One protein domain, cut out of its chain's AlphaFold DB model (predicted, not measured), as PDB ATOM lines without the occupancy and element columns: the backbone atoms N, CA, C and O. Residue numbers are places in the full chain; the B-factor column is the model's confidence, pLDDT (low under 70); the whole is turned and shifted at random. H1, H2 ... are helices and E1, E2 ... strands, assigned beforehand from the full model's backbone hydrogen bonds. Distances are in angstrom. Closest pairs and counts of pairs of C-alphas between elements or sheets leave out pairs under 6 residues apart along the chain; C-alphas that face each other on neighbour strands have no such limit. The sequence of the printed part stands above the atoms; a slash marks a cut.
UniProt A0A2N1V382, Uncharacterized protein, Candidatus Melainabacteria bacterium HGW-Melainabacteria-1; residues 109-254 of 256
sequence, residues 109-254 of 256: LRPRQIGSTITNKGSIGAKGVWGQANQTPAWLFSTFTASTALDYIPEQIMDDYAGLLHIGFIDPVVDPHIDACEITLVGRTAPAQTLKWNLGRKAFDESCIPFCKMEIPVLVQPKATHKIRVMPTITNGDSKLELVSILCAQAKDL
ATOM      1  N   LEU A 109     300.235 245.894 381.386       72.06
ATOM      2  CA  LEU A 109     298.998 245.534 382.051       72.06
ATOM      3  C   LEU A 109     298.050 244.925 381.031       72.06
ATOM      4  O   LEU A 109     297.642 245.577 380.069       72.06
ATOM      5  N   ARG A 110     297.688 243.662 381.251       63.50
ATOM      6  CA  ARG A 110     296.545 243.040 380.581       63.50
ATOM      7  C   ARG A 110     295.273 243.320 381.384       63.50
ATOM      8  O   ARG A 110     295.361 243.331 382.609       63.50
ATOM      9  N   PRO A 111     294.094 243.419 380.748       54.62
ATOM     10  CA  PRO A 111     292.815 243.657 381.428       54.62
ATOM     11  C   PRO A 111     292.569 242.752 382.643       54.62
ATOM     12  O   PRO A 111     292.145 243.212 383.692       54.62
ATOM     13  N   ARG A 112     292.948 241.471 382.565       53.22
ATOM     14  CA  ARG A 112     292.824 240.516 383.686       53.22
ATOM     15  C   ARG A 112     293.740 240.786 384.892       53.22
ATOM     16  O   ARG A 112     293.519 240.227 385.956       53.22
ATOM     17  N   GLN A 113     294.810 241.557 384.712       53.56
ATOM     18  CA  GLN A 113     295.771 241.913 385.767       53.56
ATOM     19  C   GLN A 113     295.354 243.202 386.496       53.56
ATOM     20  O   GLN A 113     295.950 243.575 387.507       53.56
ATOM     21  N   ILE A 114     294.314 243.873 386.000       53.56
ATOM     22  CA  ILE A 114     293.778 245.123 386.526       53.56
ATOM     23  C   ILE A 114     292.884 244.796 387.736       53.56
ATOM     24  O   ILE A 114     291.968 243.985 387.641       53.56
ATOM     25  N   GLY A 115     293.196 245.381 388.903       46.31
ATOM     26  CA  GLY A 115     292.550 245.060 390.191       46.31
ATOM     27  C   GLY A 115     293.276 244.038 391.064       46.31
ATOM     28  O   GLY A 115     292.839 243.765 392.180       46.31
ATOM     29  N   SER A 116     294.378 243.475 390.568       50.25
ATOM     30  CA  SER A 116     295.188 242.504 391.304       50.25
ATOM     31  C   SER A 116     296.104 243.163 392.346       50.25
ATOM     32  O   SER A 116     296.327 244.378 392.356       50.25
ATOM     33  N   THR A 117     296.682 242.336 393.217       55.69
ATOM     34  CA  THR A 117     297.585 242.744 394.305       55.69
ATOM     35  C   THR A 117     298.894 243.384 393.834       55.69
ATOM     36  O   THR A 117     299.626 243.912 394.666       55.69
ATOM     37  N   ILE A 118     299.180 243.355 392.525       54.66
ATOM     38  CA  ILE A 118     300.422 243.831 391.888       54.66
ATOM     39  C   ILE A 118     300.699 245.310 392.204       54.66
ATOM     40  O   ILE A 118     301.842 245.735 392.208       54.66
ATOM     41  N   THR A 119     299.681 246.127 392.489       55.19
ATOM     42  CA  THR A 119     299.904 247.520 392.940       55.19
ATOM     43  C   THR A 119     298.895 248.035 393.954       55.19
ATOM     44  O   THR A 119     299.090 249.103 394.524       55.19
ATOM     45  N   ASN A 120     297.811 247.304 394.203       54.44
ATOM     46  CA  ASN A 120     296.754 247.729 395.117       54.44
ATOM     47  C   ASN A 120     296.941 247.039 396.475       54.44
ATOM     48  O   ASN A 120     296.107 246.240 396.896       54.44
ATOM     49  N   LYS A 121     298.071 247.290 397.157       55.12
ATOM     50  CA  LYS A 121     298.361 246.648 398.453       55.12
ATOM     51  C   LYS A 121     297.221 246.925 399.439       55.12
ATOM     52  O   LYS A 121     296.735 248.049 399.542       55.12
ATOM     53  N   GLY A 122     296.785 245.894 400.167       46.84
ATOM     54  CA  GLY A 122     295.698 245.995 401.147       46.84
ATOM     55  C   GLY A 122     296.098 246.906 402.306       46.84
ATOM     56  O   GLY A 122     296.725 246.442 403.249       46.84
ATOM     57  N   SER A 123     295.851 248.209 402.165       47.28
ATOM     58  CA  SER A 123     296.052 249.299 403.146       47.28
ATOM     59  C   SER A 123     296.166 250.666 402.464       47.28
ATOM     60  O   SER A 123     296.003 251.688 403.129       47.28
ATOM     61  N   ILE A 124     296.429 250.713 401.155       46.78
ATOM     62  CA  ILE A 124     296.436 251.967 400.406       46.78
ATOM     63  C   ILE A 124     294.968 252.323 400.109       46.78
ATOM     64  O   ILE A 124     294.215 251.461 399.668       46.78
ATOM     65  N   GLY A 125     294.528 253.543 400.443       50.72
ATOM     66  CA  GLY A 125     293.156 254.027 400.203       50.72
ATOM     67  C   GLY A 125     292.816 254.146 398.708       50.72
ATOM     68  O   GLY A 125     293.148 253.275 397.918       50.72
ATOM     69  N   ALA A 126     292.193 255.242 398.267       54.72
ATOM     70  CA  ALA A 126     291.876 255.497 396.847       54.72
ATOM     71  C   ALA A 126     293.111 255.712 395.920       54.72
ATOM     72  O   ALA A 126     293.027 256.418 394.914       54.72
ATOM     73  N   LYS A 127     294.278 255.159 396.282       52.19
ATOM     74  CA  LYS A 127     295.560 255.276 395.580       52.19
ATOM     75  C   LYS A 127     296.033 253.901 395.106       52.19
ATOM     76  O   LYS A 127     295.939 252.923 395.841       52.19
ATOM     77  N   GLY A 128     296.557 253.851 393.889       61.50
ATOM     78  CA  GLY A 128     297.050 252.640 393.232       61.50
ATOM     79  C   GLY A 128     297.086 252.855 391.722       61.50
ATOM     80  O   GLY A 128     296.802 253.952 391.249       61.50
ATOM     81  N   VAL A 129     297.372 251.819 390.933       61.91
ATOM     82  CA  VAL A 129     297.296 251.949 389.461       61.91
ATOM     83  C   VAL A 129     295.857 252.207 389.011       61.91
ATOM     84  O   VAL A 129     295.623 252.972 388.078       61.91
ATOM     85  N   TRP A 130     294.898 251.617 389.735       60.81
ATOM     86  CA  TRP A 130     293.466 251.720 389.447       60.81
ATOM     87  C   TRP A 130     292.612 252.068 390.677       60.81
ATOM     88  O   TRP A 130     291.455 251.661 390.747       60.81
ATOM     89  N   GLY A 131     293.179 252.779 391.663       51.00
ATOM     90  CA  GLY A 131     292.415 253.476 392.715       51.00
ATOM     91  C   GLY A 131     291.516 252.638 393.638       51.00
ATOM     92  O   GLY A 131     290.816 253.212 394.468       51.00
ATOM     93  N   GLN A 132     291.504 251.308 393.513       52.91
ATOM     94  CA  GLN A 132     290.624 250.404 394.257       52.91
ATOM     95  C   GLN A 132     291.425 249.320 394.980       52.91
ATOM     96  O   GLN A 132     292.303 248.684 394.400       52.91
ATOM     97  N   ALA A 133     291.091 249.071 396.247       52.75
ATOM     98  CA  ALA A 133     291.698 248.003 397.034       52.75
ATOM     99  C   ALA A 133     291.272 246.625 396.497       52.75
ATOM    100  O   ALA A 133     290.096 246.291 396.598       52.75
ATOM    101  N   ASN A 134     292.225 245.842 395.964       53.78
ATOM    102  CA  ASN A 134     292.106 244.412 395.611       53.78
ATOM    103  C   ASN A 134     290.739 243.966 395.054       53.78
ATOM    104  O   ASN A 134     290.212 242.920 395.438       53.78
ATOM    105  N   GLN A 135     290.145 244.766 394.173       54.81
ATOM    106  CA  GLN A 135     288.891 244.452 393.504       54.81
ATOM    107  C   GLN A 135     289.088 244.595 392.006       54.81
ATOM    108  O   GLN A 135     289.730 245.539 391.542       54.81
ATOM    109  N   THR A 136     288.533 243.644 391.258       57.59
ATOM    110  CA  THR A 136     288.477 243.715 389.801       57.59
ATOM    111  C   THR A 136     287.657 244.943 389.409       57.59
ATOM    112  O   THR A 136     286.492 245.023 389.807       57.59
ATOM    113  N   PRO A 137     288.214 245.908 388.658       60.19
ATOM    114  CA  PRO A 137     287.483 247.126 388.369       60.19
ATOM    115  C   PRO A 137     286.214 246.854 387.573       60.19
ATOM    116  O   PRO A 137     286.239 246.163 386.556       60.19
ATOM    117  N   ALA A 138     285.102 247.434 388.025       58.03
ATOM    118  CA  ALA A 138     283.780 247.231 387.427       58.03
ATOM    119  C   ALA A 138     283.718 247.619 385.936       58.03
ATOM    120  O   ALA A 138     282.913 247.082 385.173       58.03
ATOM    121  N   TRP A 139     284.598 248.519 385.501       60.94
ATOM    122  CA  TRP A 139     284.683 248.950 384.113       60.94
ATOM    123  C   TRP A 139     285.205 247.877 383.146       60.94
ATOM    124  O   TRP A 139     284.854 247.913 381.970       60.94
ATOM    125  N   LEU A 140     285.964 246.878 383.622       59.25
ATOM    126  CA  LEU A 140     286.458 245.762 382.796       59.25
ATOM    127  C   LEU A 140     285.335 244.900 382.207       59.25
ATOM    128  O   LEU A 140     285.536 244.224 381.204       59.25
ATOM    129  N   PHE A 141     284.167 244.908 382.848       56.41
ATOM    130  CA  PHE A 141     282.991 244.139 382.439       56.41
ATOM    131  C   PHE A 141     281.816 245.043 382.070       56.41
ATOM    132  O   PHE A 141     280.665 244.610 382.102       56.41
ATOM    133  N   SER A 142     282.083 246.314 381.767       63.28
ATOM    134  CA  SER A 142     281.022 247.252 381.431       63.28
ATOM    135  C   SER A 142     280.477 246.991 380.034       63.28
ATOM    136  O   SER A 142     281.206 247.017 379.048       63.28
ATOM    137  N   THR A 143     279.169 246.780 379.957       66.88
ATOM    138  CA  THR A 143     278.408 246.934 378.719       66.88
ATOM    139  C   THR A 143     278.245 248.418 378.421       66.88
ATOM    140  O   THR A 143     277.821 249.184 379.289       66.88
ATOM    141  N   PHE A 144     278.569 248.824 377.198       73.12
ATOM    142  CA  PHE A 144     278.431 250.206 376.759       73.12
ATOM    143  C   PHE A 144     277.040 250.438 376.172       73.12
ATOM    144  O   PHE A 144     276.566 249.659 375.348       73.12
ATOM    145  N   THR A 145     276.389 251.521 376.591       68.69
ATOM    146  CA  THR A 145     275.109 251.953 376.020       68.69
ATOM    147  C   THR A 145     275.367 253.044 374.994       68.69
ATOM    148  O   THR A 145     276.085 254.007 375.277       68.69
ATOM    149  N   ALA A 146     274.752 252.916 373.818       69.38
ATOM    150  CA  ALA A 146     274.881 253.887 372.742       69.38
ATOM    151  C   ALA A 146     274.606 255.323 373.218       69.38
ATOM    152  O   ALA A 146     273.711 255.568 374.034       69.38
ATOM    153  N   SER A 147     275.380 256.281 372.700       70.75
ATOM    154  CA  SER A 147     275.273 257.719 373.019       70.75
ATOM    155  C   SER A 147     275.377 258.093 374.508       70.75
ATOM    156  O   SER A 147     275.075 259.227 374.878       70.75
ATOM    157  N   THR A 148     275.799 257.172 375.380       79.75
ATOM    158  CA  THR A 148     275.939 257.425 376.818       79.75
ATOM    159  C   THR A 148     277.410 257.359 377.185       79.75
ATOM    160  O   THR A 148     277.996 256.280 377.251       79.75
ATOM    161  N   ALA A 149     278.023 258.521 377.411       80.75
ATOM    162  CA  ALA A 149     279.412 258.570 377.837       80.75
ATOM    163  C   ALA A 149     279.579 257.823 379.167       80.75
ATOM    164  O   ALA A 149     278.826 258.054 380.117       80.75
ATOM    165  N   LEU A 150     280.575 256.943 379.231       81.38
ATOM    166  CA  LEU A 150     280.836 256.111 380.398       81.38
ATOM    167  C   LEU A 150     282.241 256.384 380.918       81.38
ATOM    168  O   LEU A 150     283.204 256.456 380.148       81.38
ATOM    169  N   ASP A 151     282.366 256.514 382.234       80.12
ATOM    170  CA  ASP A 151     283.661 256.577 382.898       80.12
ATOM    171  C   ASP A 151     284.292 255.175 382.858       80.12
ATOM    172  O   ASP A 151     284.089 254.354 383.750       80.12
ATOM    173  N   TYR A 152     285.025 254.897 381.776       79.25
ATOM    174  CA  TYR A 152     285.754 253.645 381.581       79.25
ATOM    175  C   TYR A 152     286.886 253.498 382.589       79.25
ATOM    176  O   TYR A 152     287.171 252.406 383.035       79.25
ATOM    177  N   ILE A 153     287.516 254.593 382.998       80.38
ATOM    178  CA  ILE A 153     288.371 254.633 384.176       80.38
ATOM    179  C   ILE A 153     287.875 255.786 385.035       80.38
ATOM    180  O   ILE A 153     288.001 256.937 384.601       80.38
ATOM    181  N   PRO A 154     287.293 255.514 386.217       78.56
ATOM    182  CA  PRO A 154     286.835 256.572 387.103       78.56
ATOM    183  C   PRO A 154     288.019 257.407 387.593       78.56
ATOM    184  O   PRO A 154     289.173 256.982 387.529       78.56
ATOM    185  N   GLU A 155     287.726 258.610 388.086       82.19
ATOM    186  CA  GLU A 155     288.766 259.466 388.651       82.19
ATOM    187  C   GLU A 155     289.455 258.772 389.828       82.19
ATOM    188  O   GLU A 155     288.808 258.283 390.755       82.19
ATOM    189  N   GLN A 156     290.781 258.736 389.775       78.06
ATOM    190  CA  GLN A 156     291.611 258.079 390.776       78.06
ATOM    191  C   GLN A 156     293.013 258.679 390.807       78.06
ATOM    192  O   GLN A 156     293.424 259.368 389.872       78.06
ATOM    193  N   ILE A 157     293.752 258.393 391.877       82.06
ATOM    194  CA  ILE A 157     295.104 258.908 392.104       82.06
ATOM    195  C   ILE A 157     296.120 257.786 391.880       82.06
ATOM    196  O   ILE A 157     296.008 256.718 392.485       82.06
ATOM    197  N   MET A 158     297.123 258.051 391.042       80.94
ATOM    198  CA  MET A 158     298.251 257.146 390.828       80.94
ATOM    199  C   MET A 158     299.070 256.973 392.112       80.94
ATOM    200  O   MET A 158     299.210 257.915 392.895       80.94
ATOM    201  N   ASP A 159     299.632 255.782 392.316       79.94
ATOM    202  CA  ASP A 159     300.504 255.501 393.459       79.94
ATOM    203  C   ASP A 159     301.684 256.490 393.558       79.94
ATOM    204  O   ASP A 159     302.118 257.099 392.577       79.94
ATOM    205  N   ASP A 160     302.204 256.660 394.773       82.25
ATOM    206  CA  ASP A 160     303.283 257.598 395.069       82.25
ATOM    207  C   ASP A 160     304.608 257.229 394.367       82.25
ATOM    208  O   ASP A 160     305.442 258.113 394.155       82.25
ATOM    209  N   TYR A 161     304.786 255.957 393.989       83.50
ATOM    210  CA  TYR A 161     306.011 255.393 393.413       83.50
ATOM    211  C   TYR A 161     305.778 254.598 392.121       83.50
ATOM    212  O   TYR A 161     306.659 253.853 391.687       83.50
ATOM    213  N   ALA A 162     304.615 254.763 391.489       84.00
ATOM    214  CA  ALA A 162     304.304 254.141 390.207       84.00
ATOM    215  C   ALA A 162     303.871 255.178 389.173       84.00
ATOM    216  O   ALA A 162     303.352 256.240 389.504       84.00
ATOM    217  N   GLY A 163     304.066 254.852 387.903       86.12
ATOM    218  CA  GLY A 163     303.553 255.636 386.791       86.12
ATOM    219  C   GLY A 163     303.043 254.734 385.679       86.12
ATOM    220  O   GLY A 163     303.404 253.558 385.592       86.12
ATOM    221  N   LEU A 164     302.213 255.297 384.812       86.06
ATOM    222  CA  LEU A 164     301.507 254.552 383.780       86.06
ATOM    223  C   LEU A 164     301.629 255.257 382.433       86.06
ATOM    224  O   LEU A 164     301.595 256.481 382.361       86.06
ATOM    225  N   LEU A 165     301.756 254.483 381.364       86.81
ATOM    226  CA  LEU A 165     301.730 254.965 379.991       86.81
ATOM    227  C   LEU A 165     300.621 254.238 379.237       86.81
ATOM    228  O   LEU A 165     300.738 253.046 378.959       86.81
ATOM    229  N   HIS A 166     299.559 254.957 378.896       85.25
ATOM    230  CA  HIS A 166     298.503 254.484 378.010       85.25
ATOM    231  C   HIS A 166     298.895 254.743 376.557       85.25
ATOM    232  O   HIS A 166     299.210 255.879 376.197       85.25
ATOM    233  N   ILE A 167     298.870 253.700 375.727       81.62
ATOM    234  CA  ILE A 167     299.340 253.777 374.331       81.62
ATOM    235  C   ILE A 167     298.235 253.525 373.301       81.62
ATOM    236  O   ILE A 167     298.364 253.907 372.136       81.62
ATOM    237  N   GLY A 168     297.144 252.877 373.700       81.38
ATOM    238  CA  GLY A 168     296.090 252.495 372.771       81.38
ATOM    239  C   GLY A 168     295.049 251.582 373.389       81.38
ATOM    240  O   GLY A 168     295.087 251.282 374.582       81.38
ATOM    241  N   PHE A 169     294.144 251.118 372.539       81.81
ATOM    242  CA  PHE A 169     293.066 250.211 372.898       81.81
ATOM    243  C   PHE A 169     292.996 249.037 371.929       81.81
ATOM    244  O   PHE A 169     293.260 249.173 370.735       81.81
ATOM    245  N   ILE A 170     292.599 247.892 372.459       79.56
ATOM    246  CA  ILE A 170     292.188 246.705 371.722       79.56
ATOM    247  C   ILE A 170     290.677 246.575 371.911       79.56
ATOM    248  O   ILE A 170     290.181 246.804 373.009       79.56
ATOM    249  N   ASP A 171     289.945 246.195 370.874       77.94
ATOM    250  CA  ASP A 171     288.585 245.689 371.043       77.94
ATOM    251  C   ASP A 171     288.464 244.385 370.250       77.94
ATOM    252  O   ASP A 171     288.548 244.415 369.025       77.94
ATOM    253  N   PRO A 172     288.313 243.223 370.906       72.38
ATOM    254  CA  PRO A 172     288.222 241.946 370.218       72.38
ATOM    255  C   PRO A 172     286.879 241.729 369.505       72.38
ATOM    256  O   PRO A 172     286.703 240.690 368.869       72.38
ATOM    257  N   VAL A 173     285.919 242.654 369.607       73.81
ATOM    258  CA  VAL A 173     284.620 242.538 368.936       73.81
ATOM    259  C   VAL A 173     284.733 242.846 367.437       73.81
ATOM    260  O   VAL A 173     285.526 243.670 366.988       73.81
ATOM    261  N   VAL A 174     283.921 242.161 366.625       69.06
ATOM    262  CA  VAL A 174     283.927 242.299 365.160       69.06
ATOM    263  C   VAL A 174     283.438 243.679 364.693       69.06
ATOM    264  O   VAL A 174     283.812 244.110 363.611       69.06
ATOM    265  N   ASP A 175     282.698 244.430 365.491       73.62
ATOM    266  CA  ASP A 175     282.312 245.805 365.162       73.62
ATOM    267  C   ASP A 175     282.413 246.667 366.427       73.62
ATOM    268  O   ASP A 175     281.482 246.689 367.226       73.62
ATOM    269  N   PRO A 176     283.579 247.280 366.708       75.88
ATOM    270  CA  PRO A 176     283.736 248.106 367.899       75.88
ATOM    271  C   PRO A 176     282.840 249.348 367.828       75.88
ATOM    272  O   PRO A 176     282.902 250.126 366.878       75.88
ATOM    273  N   HIS A 177     282.052 249.577 368.874       77.88
ATOM    274  CA  HIS A 177     281.041 250.632 368.947       77.88
ATOM    275  C   HIS A 177     281.479 251.821 369.805       77.88
ATOM    276  O   HIS A 177     280.632 252.543 370.322       77.88
ATOM    277  N   ILE A 178     282.783 252.049 369.980       82.44
ATOM    278  CA  ILE A 178     283.320 253.192 370.733       82.44
ATOM    279  C   ILE A 178     284.053 254.128 369.780       82.44
ATOM    280  O   ILE A 178     285.090 253.761 369.242       82.44
ATOM    281  N   ASP A 179     283.564 255.353 369.607       81.31
ATOM    282  CA  ASP A 179     284.101 256.288 368.607       81.31
ATOM    283  C   ASP A 179     285.284 257.108 369.111       81.31
ATOM    284  O   ASP A 179     286.146 257.532 368.337       81.31
ATOM    285  N   ALA A 180     285.310 257.397 370.409       85.31
ATOM    286  CA  ALA A 180     286.296 258.295 370.981       85.31
ATOM    287  C   ALA A 180     286.522 258.034 372.468       85.31
ATOM    288  O   ALA A 180     285.665 257.492 373.173       85.31
ATOM    289  N   CYS A 181     287.670 258.494 372.955       86.00
ATOM    290  CA  CYS A 181     287.942 258.612 374.378       86.00
ATOM    291  C   CYS A 181     288.309 260.050 374.753       86.00
ATOM    292  O   CYS A 181     289.000 260.755 374.018       86.00
ATOM    293  N   GLU A 182     287.880 260.464 375.934       86.88
ATOM    294  CA  GLU A 182     288.278 261.698 376.591       86.88
ATOM    295  C   GLU A 182     289.109 261.345 377.822       86.88
ATOM    296  O   GLU A 182     288.783 260.418 378.566       86.88
ATOM    297  N   ILE A 183     290.201 262.071 378.032       84.50
ATOM    298  CA  ILE A 183     291.135 261.789 379.118       84.50
ATOM    299  C   ILE A 183     291.268 263.038 379.972       84.50
ATOM    300  O   ILE A 183     291.600 264.107 379.461       84.50
ATOM    301  N   THR A 184     291.030 262.899 381.270       83.81
ATOM    302  CA  THR A 184     291.243 263.964 382.248       83.81
ATOM    303  C   THR A 184     292.465 263.620 383.085       83.81
ATOM    304  O   THR A 184     292.535 262.538 383.665       83.81
ATOM    305  N   LEU A 185     293.424 264.538 383.163       80.25
ATOM    306  CA  LEU A 185     294.652 264.396 383.941       80.25
ATOM    307  C   LEU A 185     294.831 265.648 384.806       80.25
ATOM    308  O   LEU A 185     294.752 266.765 384.296       80.25
ATOM    309  N   VAL A 186     295.027 265.482 386.116       81.50
ATOM    310  CA  VAL A 186     295.185 266.592 387.083       81.50
ATOM    311  C   VAL A 186     294.070 267.644 386.931       81.50
ATOM    312  O   VAL A 186     294.305 268.848 386.855       81.50
ATOM    313  N   GLY A 187     292.824 267.170 386.809       77.81
ATOM    314  CA  GLY A 187     291.629 268.012 386.666       77.81
ATOM    315  C   GLY A 187     291.474 268.720 385.313       77.81
ATOM    316  O   GLY A 187     290.558 269.527 385.159       77.81
ATOM    317  N   ARG A 188     292.336 268.447 384.323       76.56
ATOM    318  CA  ARG A 188     292.240 269.016 382.971       76.56
ATOM    319  C   ARG A 188     291.869 267.953 381.951       76.56
ATOM    320  O   ARG A 188     292.561 266.949 381.817       76.56
ATOM    321  N   THR A 189     290.800 268.204 381.208       81.50
ATOM    322  CA  THR A 189     290.371 267.359 380.092       81.50
ATOM    323  C   THR A 189     291.191 267.673 378.840       81.50
ATOM    324  O   THR A 189     291.277 268.824 378.410       81.50
ATOM    325  N   ALA A 190     291.793 266.641 378.255       76.81
ATOM    326  CA  ALA A 190     292.400 266.687 376.934       76.81
ATOM    327  C   ALA A 190     291.321 266.665 375.834       76.81
ATOM    328  O   ALA A 190     290.230 266.140 376.066       76.81
ATOM    329  N   PRO A 191     291.614 267.181 374.625       80.25
ATOM    330  CA  PRO A 191     290.730 267.000 373.479       80.25
ATOM    331  C   PRO A 191     290.386 265.521 373.276       80.25
ATOM    332  O   PRO A 191     291.248 264.653 373.434       80.25
ATOM    333  N   ALA A 192     289.131 265.245 372.923       82.75
ATOM    334  CA  ALA A 192     288.689 263.890 372.635       82.75
ATOM    335  C   ALA A 192     289.524 263.287 371.499       82.75
ATOM    336  O   ALA A 192     289.702 263.905 370.449       82.75
ATOM    337  N   GLN A 193     290.027 262.076 371.717       84.00
ATOM    338  CA  GLN A 193     290.798 261.329 370.731       84.00
ATOM    339  C   GLN A 193     289.876 260.336 370.028       84.00
ATOM    340  O   GLN A 193     289.243 259.507 370.684       84.00
ATOM    341  N   THR A 194     289.791 260.416 368.700       83.31
ATOM    342  CA  THR A 194     288.991 259.483 367.898       83.31
ATOM    343  C   THR A 194     289.661 258.111 367.839       83.31
ATOM    344  O   THR A 194     290.833 258.002 367.477       83.31
ATOM    345  N   LEU A 195     288.902 257.055 368.126       80.94
ATOM    346  CA  LEU A 195     289.349 255.668 368.044       80.94
ATOM    347  C   LEU A 195     289.033 255.104 366.655       80.94
ATOM    348  O   LEU A 195     287.969 254.553 366.389       80.94
ATOM    349  N   LYS A 196     289.966 255.282 365.719       76.81
ATOM    350  CA  LYS A 196     289.813 254.858 364.320       76.81
ATOM    351  C   LYS A 196     290.094 253.356 364.159       76.81
ATOM    352  O   LYS A 196     291.110 252.974 363.577       76.81
ATOM    353  N   TRP A 197     289.168 252.503 364.606       74.62
ATOM    354  CA  TRP A 197     289.265 251.030 364.527       74.62
ATOM    355  C   TRP A 197     289.573 250.492 363.121       74.62
ATOM    356  O   TRP A 197     290.308 249.518 362.951       74.62
ATOM    357  N   ASN A 198     289.068 251.177 362.090       58.12
ATOM    358  CA  ASN A 198     289.205 250.784 360.686       58.12
ATOM    359  C   ASN A 198     290.623 250.941 360.106       58.12
ATOM    360  O   ASN A 198     290.886 250.426 359.017       58.12
ATOM    361  N   LEU A 199     291.538 251.638 360.793       55.53
ATOM    362  CA  LEU A 199     292.926 251.771 360.337       55.53
ATOM    363  C   LEU A 199     293.749 250.498 360.596       55.53
ATOM    364  O   LEU A 199     294.663 250.214 359.827       55.53
ATOM    365  N   GLY A 200     293.406 249.712 361.625       49.19
ATOM    366  CA  GLY A 200     294.137 248.492 361.994       49.19
ATOM    367  C   GLY A 200     293.789 247.276 361.131       49.19
ATOM    368  O   GLY A 200     294.683 246.563 360.686       49.19
ATOM    369  N   ARG A 201     292.504 247.067 360.810       52.22
ATOM    370  CA  ARG A 201     292.062 245.901 360.014       52.22
ATOM    371  C   ARG A 201     292.590 245.886 358.585       52.22
ATOM    372  O   ARG A 201     292.933 244.835 358.059       52.22
ATOM    373  N   LYS A 202     292.680 247.057 357.946       46.59
ATOM    374  CA  LYS A 202     293.158 247.159 356.557       46.59
ATOM    375  C   LYS A 202     294.654 246.883 356.403       46.59
ATOM    376  O   LYS A 202     295.087 246.611 355.290       46.59
ATOM    377  N   ALA A 203     295.429 246.973 357.481       45.00
ATOM    378  CA  ALA A 203     296.871 246.768 357.438       45.00
ATOM    379  C   ALA A 203     297.293 245.306 357.692       45.00
ATOM    380  O   ALA A 203     298.408 244.953 357.318       45.00
ATOM    381  N   PHE A 204     296.428 244.458 358.276       46.53
ATOM    382  CA  PHE A 204     296.838 243.154 358.831       46.53
ATOM    383  C   PHE A 204     295.847 241.982 358.598       46.53
ATOM    384  O   PHE A 204     295.996 240.944 359.223       46.53
ATOM    385  N   ASP A 205     294.899 242.095 357.657       53.03
ATOM    386  CA  ASP A 205     293.839 241.099 357.350       53.03
ATOM    387  C   ASP A 205     292.593 241.151 358.279       53.03
ATOM    388  O   ASP A 205     292.642 241.613 359.418       53.03
ATOM    389  N   GLU A 206     291.430 240.744 357.750       56.69
ATOM    390  CA  GLU A 206     290.124 240.681 358.433       56.69
ATOM    391  C   GLU A 206     290.103 239.756 359.671       56.69
ATOM    392  O   GLU A 206     289.207 239.875 360.509       56.69
ATOM    393  N   SER A 207     291.093 238.870 359.818       56.69
ATOM    394  CA  SER A 207     291.296 237.971 360.960       56.69
ATOM    395  C   SER A 207     291.997 238.629 362.156       56.69
ATOM    396  O   SER A 207     292.051 238.046 363.244       56.69
ATOM    397  N   CYS A 208     292.509 239.852 361.992       59.00
ATOM    398  CA  CYS A 208     293.222 240.549 363.052       59.00
ATOM    399  C   CYS A 208     292.293 241.223 364.069       59.00
ATOM    400  O   CYS A 208     291.276 241.841 363.740       59.00
ATOM    401  N   ILE A 209     292.696 241.132 365.340       64.19
ATOM    402  CA  ILE A 209     292.025 241.778 366.468       64.19
ATOM    403  C   ILE A 209     292.057 243.302 366.248       64.19
ATOM    404  O   ILE A 209     293.147 243.859 366.075       64.19
ATOM    405  N   PRO A 210     290.902 243.994 366.257       69.31
ATOM    406  CA  PRO A 210     290.851 245.444 366.134       69.31
ATOM    407  C   PRO A 210     291.705 246.128 367.192       69.31
ATOM    408  O   PRO A 210     291.524 245.957 368.398       69.31
ATOM    409  N   PHE A 211     292.639 246.934 366.708       74.69
ATOM    410  CA  PHE A 211     293.561 247.687 367.532       74.69
ATOM    411  C   PHE A 211     293.576 249.153 367.086       74.69
ATOM    412  O   PHE A 211     293.609 249.441 365.886       74.69
ATOM    413  N   CYS A 212     293.585 250.076 368.049       77.62
ATOM    414  CA  CYS A 212     293.672 251.511 367.808       77.62
ATOM    415  C   CYS A 212     294.760 252.163 368.669       77.62
ATOM    416  O   CYS A 212     294.723 252.116 369.902       77.62
ATOM    417  N   LYS A 213     295.705 252.843 368.010       78.69
ATOM    418  CA  LYS A 213     296.696 253.712 368.658       78.69
ATOM    419  C   LYS A 213     296.019 255.002 369.144       78.69
ATOM    420  O   LYS A 213     295.209 255.568 368.413       78.69
ATOM    421  N   MET A 214     296.379 255.487 370.334       78.44
ATOM    422  CA  MET A 214     296.040 256.857 370.746       78.44
ATOM    423  C   MET A 214     296.861 257.865 369.932       78.44
ATOM    424  O   MET A 214     298.074 257.710 369.797       78.44
ATOM    425  N   GLU A 215     296.229 258.917 369.411       75.81
ATOM    426  CA  GLU A 215     296.945 259.975 368.679       75.81
ATOM    427  C   GLU A 215     297.998 260.651 369.570       75.81
ATOM    428  O   GLU A 215     299.071 261.022 369.091       75.81
ATOM    429  N   ILE A 216     297.708 260.758 370.871       76.12
ATOM    430  CA  ILE A 216     298.645 261.225 371.889       76.12
ATOM    431  C   ILE A 216     298.676 260.192 373.026       76.12
ATOM    432  O   ILE A 216     297.650 260.012 373.696       76.12
ATOM    433  N   PRO A 217     299.822 259.526 373.274       77.50
ATOM    434  CA  PRO A 217     299.964 258.620 374.408       77.50
ATOM    435  C   PRO A 217     299.784 259.395 375.717       77.50
ATOM    436  O   PRO A 217     300.191 260.554 375.838       77.50
ATOM    437  N   VAL A 218     299.199 258.756 376.726       80.25
ATOM    438  CA  VAL A 218     298.961 259.406 378.018       80.25
ATOM    439  C   VAL A 218     299.889 258.845 379.072       80.25
ATOM    440  O   VAL A 218     299.746 257.705 379.507       80.25
ATOM    441  N   LEU A 219     300.825 259.688 379.504       83.44
ATOM    442  CA  LEU A 219     301.709 259.419 380.627       83.44
ATOM    443  C   LEU A 219     301.094 259.977 381.912       83.44
ATOM    444  O   LEU A 219     300.906 261.186 382.060       83.44
ATOM    445  N   VAL A 220     300.826 259.084 382.855       83.75
ATOM    446  CA  VAL A 220     300.309 259.374 384.188       83.75
ATOM    447  C   VAL A 220     301.465 259.265 385.172       83.75
ATOM    448  O   VAL A 220     302.051 258.197 385.362       83.75
ATOM    449  N   GLN A 221     301.823 260.398 385.769       85.12
ATOM    450  CA  GLN A 221     302.912 260.478 386.738       85.12
ATOM    451  C   GLN A 221     302.491 259.920 388.106       85.12
ATOM    452  O   GLN A 221     301.294 259.878 388.406       85.12
ATOM    453  N   PRO A 222     303.461 259.587 388.975       84.44
ATOM    454  CA  PRO A 222     303.178 259.314 390.377       84.44
ATOM    455  C   PRO A 222     302.366 260.440 391.027       84.44
ATOM    456  O   PRO A 222     302.618 261.620 390.767       84.44
ATOM    457  N   LYS A 223     301.392 260.087 391.875       83.50
ATOM    458  CA  LYS A 223     300.458 261.012 392.562       83.50
ATOM    459  C   LYS A 223     299.512 261.823 391.665       83.50
ATOM    460  O   LYS A 223     298.696 262.578 392.198       83.50
ATOM    461  N   ALA A 224     299.586 261.701 390.340       81.88
ATOM    462  CA  ALA A 224     298.675 262.410 389.447       81.88
ATOM    463  C   ALA A 224     297.261 261.813 389.518       81.88
ATOM    464  O   ALA A 224     297.098 260.594 389.615       81.88
ATOM    465  N   THR A 225     296.235 262.665 389.441       82.44
ATOM    466  CA  THR A 225     294.863 262.202 389.213       82.44
ATOM    467  C   THR A 225     294.642 261.942 387.734       82.44
ATOM    468  O   THR A 225     295.052 262.749 386.899       82.44
ATOM    469  N   HIS A 226     293.971 260.843 387.401       82.88
ATOM    470  CA  HIS A 226     293.589 260.521 386.026       82.88
ATOM    471  C   HIS A 226     292.191 259.918 385.939       82.88
ATOM    472  O   HIS A 226     291.700 259.317 386.895       82.88
ATOM    473  N   LYS A 227     291.565 260.093 384.779       84.44
ATOM    474  CA  LYS A 227     290.248 259.575 384.422       84.44
ATOM    475  C   LYS A 227     290.206 259.345 382.915       84.44
ATOM    476  O   LYS A 227     290.702 260.175 382.155       84.44
ATOM    477  N   ILE A 228     289.574 258.257 382.484       85.06
ATOM    478  CA  ILE A 228     289.311 257.988 381.067       85.06
ATOM    479  C   ILE A 228     287.812 257.800 380.892       85.06
ATOM    480  O   ILE A 228     287.190 256.960 381.536       85.06
ATOM    481  N   ARG A 229     287.228 258.577 379.994       86.38
ATOM    482  CA  ARG A 229     285.837 258.458 379.582       86.38
ATOM    483  C   ARG A 229     285.797 257.979 378.145       86.38
ATOM    484  O   ARG A 229     286.576 258.438 377.318       86.38
ATOM    485  N   VAL A 230     284.892 257.067 377.844       86.62
ATOM    486  CA  VAL A 230     284.676 256.585 376.480       86.62
ATOM    487  C   VAL A 230     283.324 257.058 375.983       86.62
ATOM    488  O   VAL A 230     282.386 257.230 376.765       86.62
ATOM    489  N   MET A 231     283.248 257.296 374.680       85.62
ATOM    490  CA  MET A 231     282.054 257.756 373.986       85.62
ATOM    491  C   MET A 231     281.593 256.663 373.021       85.62
ATOM    492  O   MET A 231     282.188 256.507 371.951       85.62
ATOM    493  N   PRO A 232     280.571 255.877 373.401       81.44
ATOM    494  CA  PRO A 232     279.962 254.899 372.512       81.44
ATOM    495  C   PRO A 232     279.253 255.575 371.330       81.44
ATOM    496  O   PRO A 232     278.634 256.629 371.492       81.44
ATOM    497  N   THR A 233     279.318 254.932 370.166       74.56
ATOM    498  CA  THR A 233     278.580 255.267 368.939       74.56
ATOM    499  C   THR A 233     277.067 255.345 369.189       74.56
ATOM    500  O   THR A 233     276.542 254.903 370.213       74.56
ATOM    501  N   ILE A 234     276.333 255.907 368.226       62.78
ATOM    502  CA  ILE A 234     274.868 256.062 368.287       62.78
ATOM    503  C   ILE A 234     274.129 254.717 368.121       62.78
ATOM    504  O   ILE A 234     272.949 254.609 368.452       62.78
ATOM    505  N   THR A 235     274.804 253.671 367.643       63.00
ATOM    506  CA  THR A 235     274.192 252.368 367.368       63.00
ATOM    507  C   THR A 235     274.411 251.411 368.542       63.00
ATOM    508  O   THR A 235     275.515 251.299 369.061       63.00
ATOM    509  N   ASN A 236     273.354 250.719 368.979       59.66
ATOM    510  CA  ASN A 236     273.470 249.679 370.004       59.66
ATOM    511  C   ASN A 236     274.322 248.511 369.486       59.66
ATOM    512  O   ASN A 236     274.031 247.982 368.414       59.66
ATOM    513  N   GLY A 237     275.289 248.067 370.287       64.31
ATOM    514  CA  GLY A 237     276.059 246.856 370.030       64.31
ATOM    515  C   GLY A 237     277.108 246.594 371.108       64.31
ATOM    516  O   GLY A 237     277.285 247.392 372.030       64.31
ATOM    517  N   ASP A 238     277.777 245.447 371.011       67.50
ATOM    518  CA  ASP A 238     278.739 245.001 372.018       67.50
ATOM    519  C   ASP A 238     280.126 245.606 371.774       67.50
ATOM    520  O   ASP A 238     280.605 245.710 370.651       67.50
ATOM    521  N   SER A 239     280.825 245.985 372.839       74.19
ATOM    522  CA  SER A 239     282.235 246.383 372.773       74.19
ATOM    523  C   SER A 239     282.950 245.858 373.999       74.19
ATOM    524  O   SER A 239     282.414 245.915 375.107       74.19
ATOM    525  N   LYS A 240     284.146 245.306 373.802       75.50
ATOM    526  CA  LYS A 240     284.963 244.735 374.880       75.50
ATOM    527  C   LYS A 240     286.293 245.456 374.915       75.50
ATOM    528  O   LYS A 240     287.345 244.858 374.734       75.50
ATOM    529  N   LEU A 241     286.211 246.764 375.122       77.88
ATOM    530  CA  LEU A 241     287.371 247.630 375.114       77.88
ATOM    531  C   LEU A 241     288.399 247.166 376.148       77.88
ATOM    532  O   LEU A 241     288.096 247.038 377.335       77.88
ATOM    533  N   GLU A 242     289.625 246.970 375.691       79.00
ATOM    534  CA  GLU A 242     290.788 246.597 376.476       79.00
ATOM    535  C   GLU A 242     291.855 247.682 376.323       79.00
ATOM    536  O   GLU A 242     292.397 247.916 375.243       79.00
ATOM    537  N   LEU A 243     292.182 248.364 377.415       80.25
ATOM    538  CA  LEU A 243     293.215 249.393 377.402       80.25
ATOM    539  C   LEU A 243     294.617 248.778 377.429       80.25
ATOM    540  O   LEU A 243     294.952 247.984 378.309       80.25
ATOM    541  N   VAL A 244     295.474 249.215 376.507       81.00
ATOM    542  CA  VAL A 244     296.882 248.819 376.452       81.00
ATOM    543  C   VAL A 244     297.710 249.849 377.206       81.00
ATOM    544  O   VAL A 244     297.790 251.016 376.813       81.00
ATOM    545  N   SER A 245     298.321 249.414 378.311       83.00
ATOM    546  CA  SER A 245     299.127 250.282 379.174       83.00
ATOM    547  C   SER A 245     300.425 249.619 379.618       83.00
ATOM    548  O   SER A 245     300.453 248.417 379.893       83.00
ATOM    549  N   ILE A 246     301.478 250.420 379.751       86.00
ATOM    550  CA  ILE A 246     302.735 250.037 380.394       86.00
ATOM    551  C   ILE A 246     302.766 250.655 381.785       86.00
ATOM    552  O   ILE A 246     302.630 251.867 381.932       86.00
ATOM    553  N   LEU A 247     302.968 249.822 382.794       85.88
ATOM    554  CA  LEU A 247     303.188 250.230 384.173       85.88
ATOM    555  C   LEU A 247     304.684 250.224 384.471       85.88
ATOM    556  O   LEU A 247     305.377 249.278 384.106       85.88
ATOM    557  N   CYS A 248     305.154 251.251 385.172       87.56
ATOM    558  CA  CYS A 248     306.481 251.302 385.770       87.56
ATOM    559  C   CYS A 248     306.343 251.493 387.283       87.56
ATOM    560  O   CYS A 248     305.686 252.436 387.724       87.56
ATOM    561  N   ALA A 249     306.977 250.628 388.069       86.12
ATOM    562  CA  ALA A 249     307.021 250.718 389.530       86.12
ATOM    563  C   ALA A 249     308.259 249.977 390.068       86.12
ATOM    564  O   ALA A 249     309.055 249.435 389.296       86.12
ATOM    565  N   GLN A 250     308.436 249.936 391.391       82.75
ATOM    566  CA  GLN A 250     309.475 249.095 391.987       82.75
ATOM    567  C   GLN A 250     309.086 247.612 391.889       82.75
ATOM    568  O   GLN A 250     307.933 247.235 392.087       82.75
ATOM    569  N   ALA A 251     310.058 246.742 391.637       78.25
ATOM    570  CA  ALA A 251     309.826 245.318 391.406       78.25
ATOM    571  C   ALA A 251     309.179 244.593 392.598       78.25
ATOM    572  O   ALA A 251     308.369 243.694 392.408       78.25
ATOM    573  N   LYS A 252     309.491 245.008 393.837       73.94
ATOM    574  CA  LYS A 252     308.832 244.504 395.060       73.94
ATOM    575  C   LYS A 252     307.323 244.769 395.099       73.94
ATOM    576  O   LYS A 252     306.623 244.173 395.916       73.94
ATOM    577  N   ASP A 253     306.854 245.750 394.335       72.31
ATOM    578  CA  ASP A 253     305.443 246.085 394.255       72.31
ATOM    579  C   ASP A 253     304.805 245.210 393.176       72.31
ATOM    580  O   ASP A 253     303.811 244.558 393.462       72.31
ATOM    581  N   LEU A 254     305.478 245.034 392.036       69.31
ATOM    582  CA  LEU A 254     305.015 244.304 390.851       69.31
ATOM    583  C   LEU A 254     304.948 242.763 390.964       69.31
ATOM    584  O   LEU A 254     305.074 242.092 389.942       69.31
TER     585      LEU A 254
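What this domain is: This is residues 109 to 254 of the 256 residues of an uncharacterized protein of Candidatus Melainabacteria bacterium HGW-Melainabacteria-1 (UniProt A0A2N1V382). Look for two small three-stranded sheets set loosely face to face as a sandwich, E4, E2 and E6 in one and E1, E5 and E3 in the other, with the chain passing from one sheet to the other between successive strands. The stretch of residues 109 to 137, with no named element, and H1 lie along the side where E1 and E6 are the edges, while H2 lies at one end. The printed part has 146 residues, with two named helices and six strands in the order H1 E1 E2 E3 H2 E4 E5 E6; the sheets, in the orders E4 - E2 - E6 and E1 - E5 - E3, are antiparallel. The class is mostly strand, though under half of the residues are in named elements; the whole is compact, with a radius of gyration of the C-alphas of 15.3 A, and elongated, spanning 43 by 28 by 26 A.

Where its parts are: Begin with E4, residues 211 to 220, 21.4 A long, which bends by 81 degrees at residue 215. E2, residues 163 to 170, is 20.9 A long and bends by 58 degrees at residue 167. E6 runs 24.4 A from C-alpha 242 to C-alpha 250 at (309.475, 249.095, 391.987). In the other sheet, find E1 at residues 150 to 157, 18.7 A; E5 at 225 to 232, 23.5 A; and E3 at 178 to 185, 20.7 A. H1, residues 138 to 141, begins at C-alpha 138 at (283.780, 247.231, 387.427) and is 5.9 A long; H2, residues 198 to 204, is 11.0 A long.

How they stand to each other: Look first at E2, the inner strand of its sheet. Beside E4, N 166 and O 218 are 2.8 A apart, within hydrogen-bond range; beside E6, N 242 and O 170 are 2.7 A apart. This sheet is twisted, its C-alphas lying up to 4.1 A off the best plane. In the other sheet, inner strand E5 has N 228 and O 153 of E1 at 2.9 A, and N 229 and O 182 of E3 at 2.8 A. E2 and E5 are apart, and so are E1 and E6. Residues 188 to 189 and 193 to 194 pair antiparallel with E3. H1 only grazes the sheet E1 E5 E3, the closest C-alphas of H1 and E1 being those of Trp 139 and Tyr 152, 5.4 A. H2 only grazes the sheet E4 E2 E6; C-alphas Gly 200 and Phe 211 are its closest to E4, 5.6 A. H2 has 0 of 3 O i to N i+4 pairs within range and 1 of 4 O i to N i+3 pairs; H1 is too short for the former.

The domain as a whole: The two C-alphas farthest apart, Ser 123 and Lys 202, are 46.7 A apart. The printed part has no cut, and its one long link, 12 residues, joins E3 to H2. The mean pLDDT of the printed part is 71.5, with 56 residues under 70, among them 110 to 143 and 198 to 210.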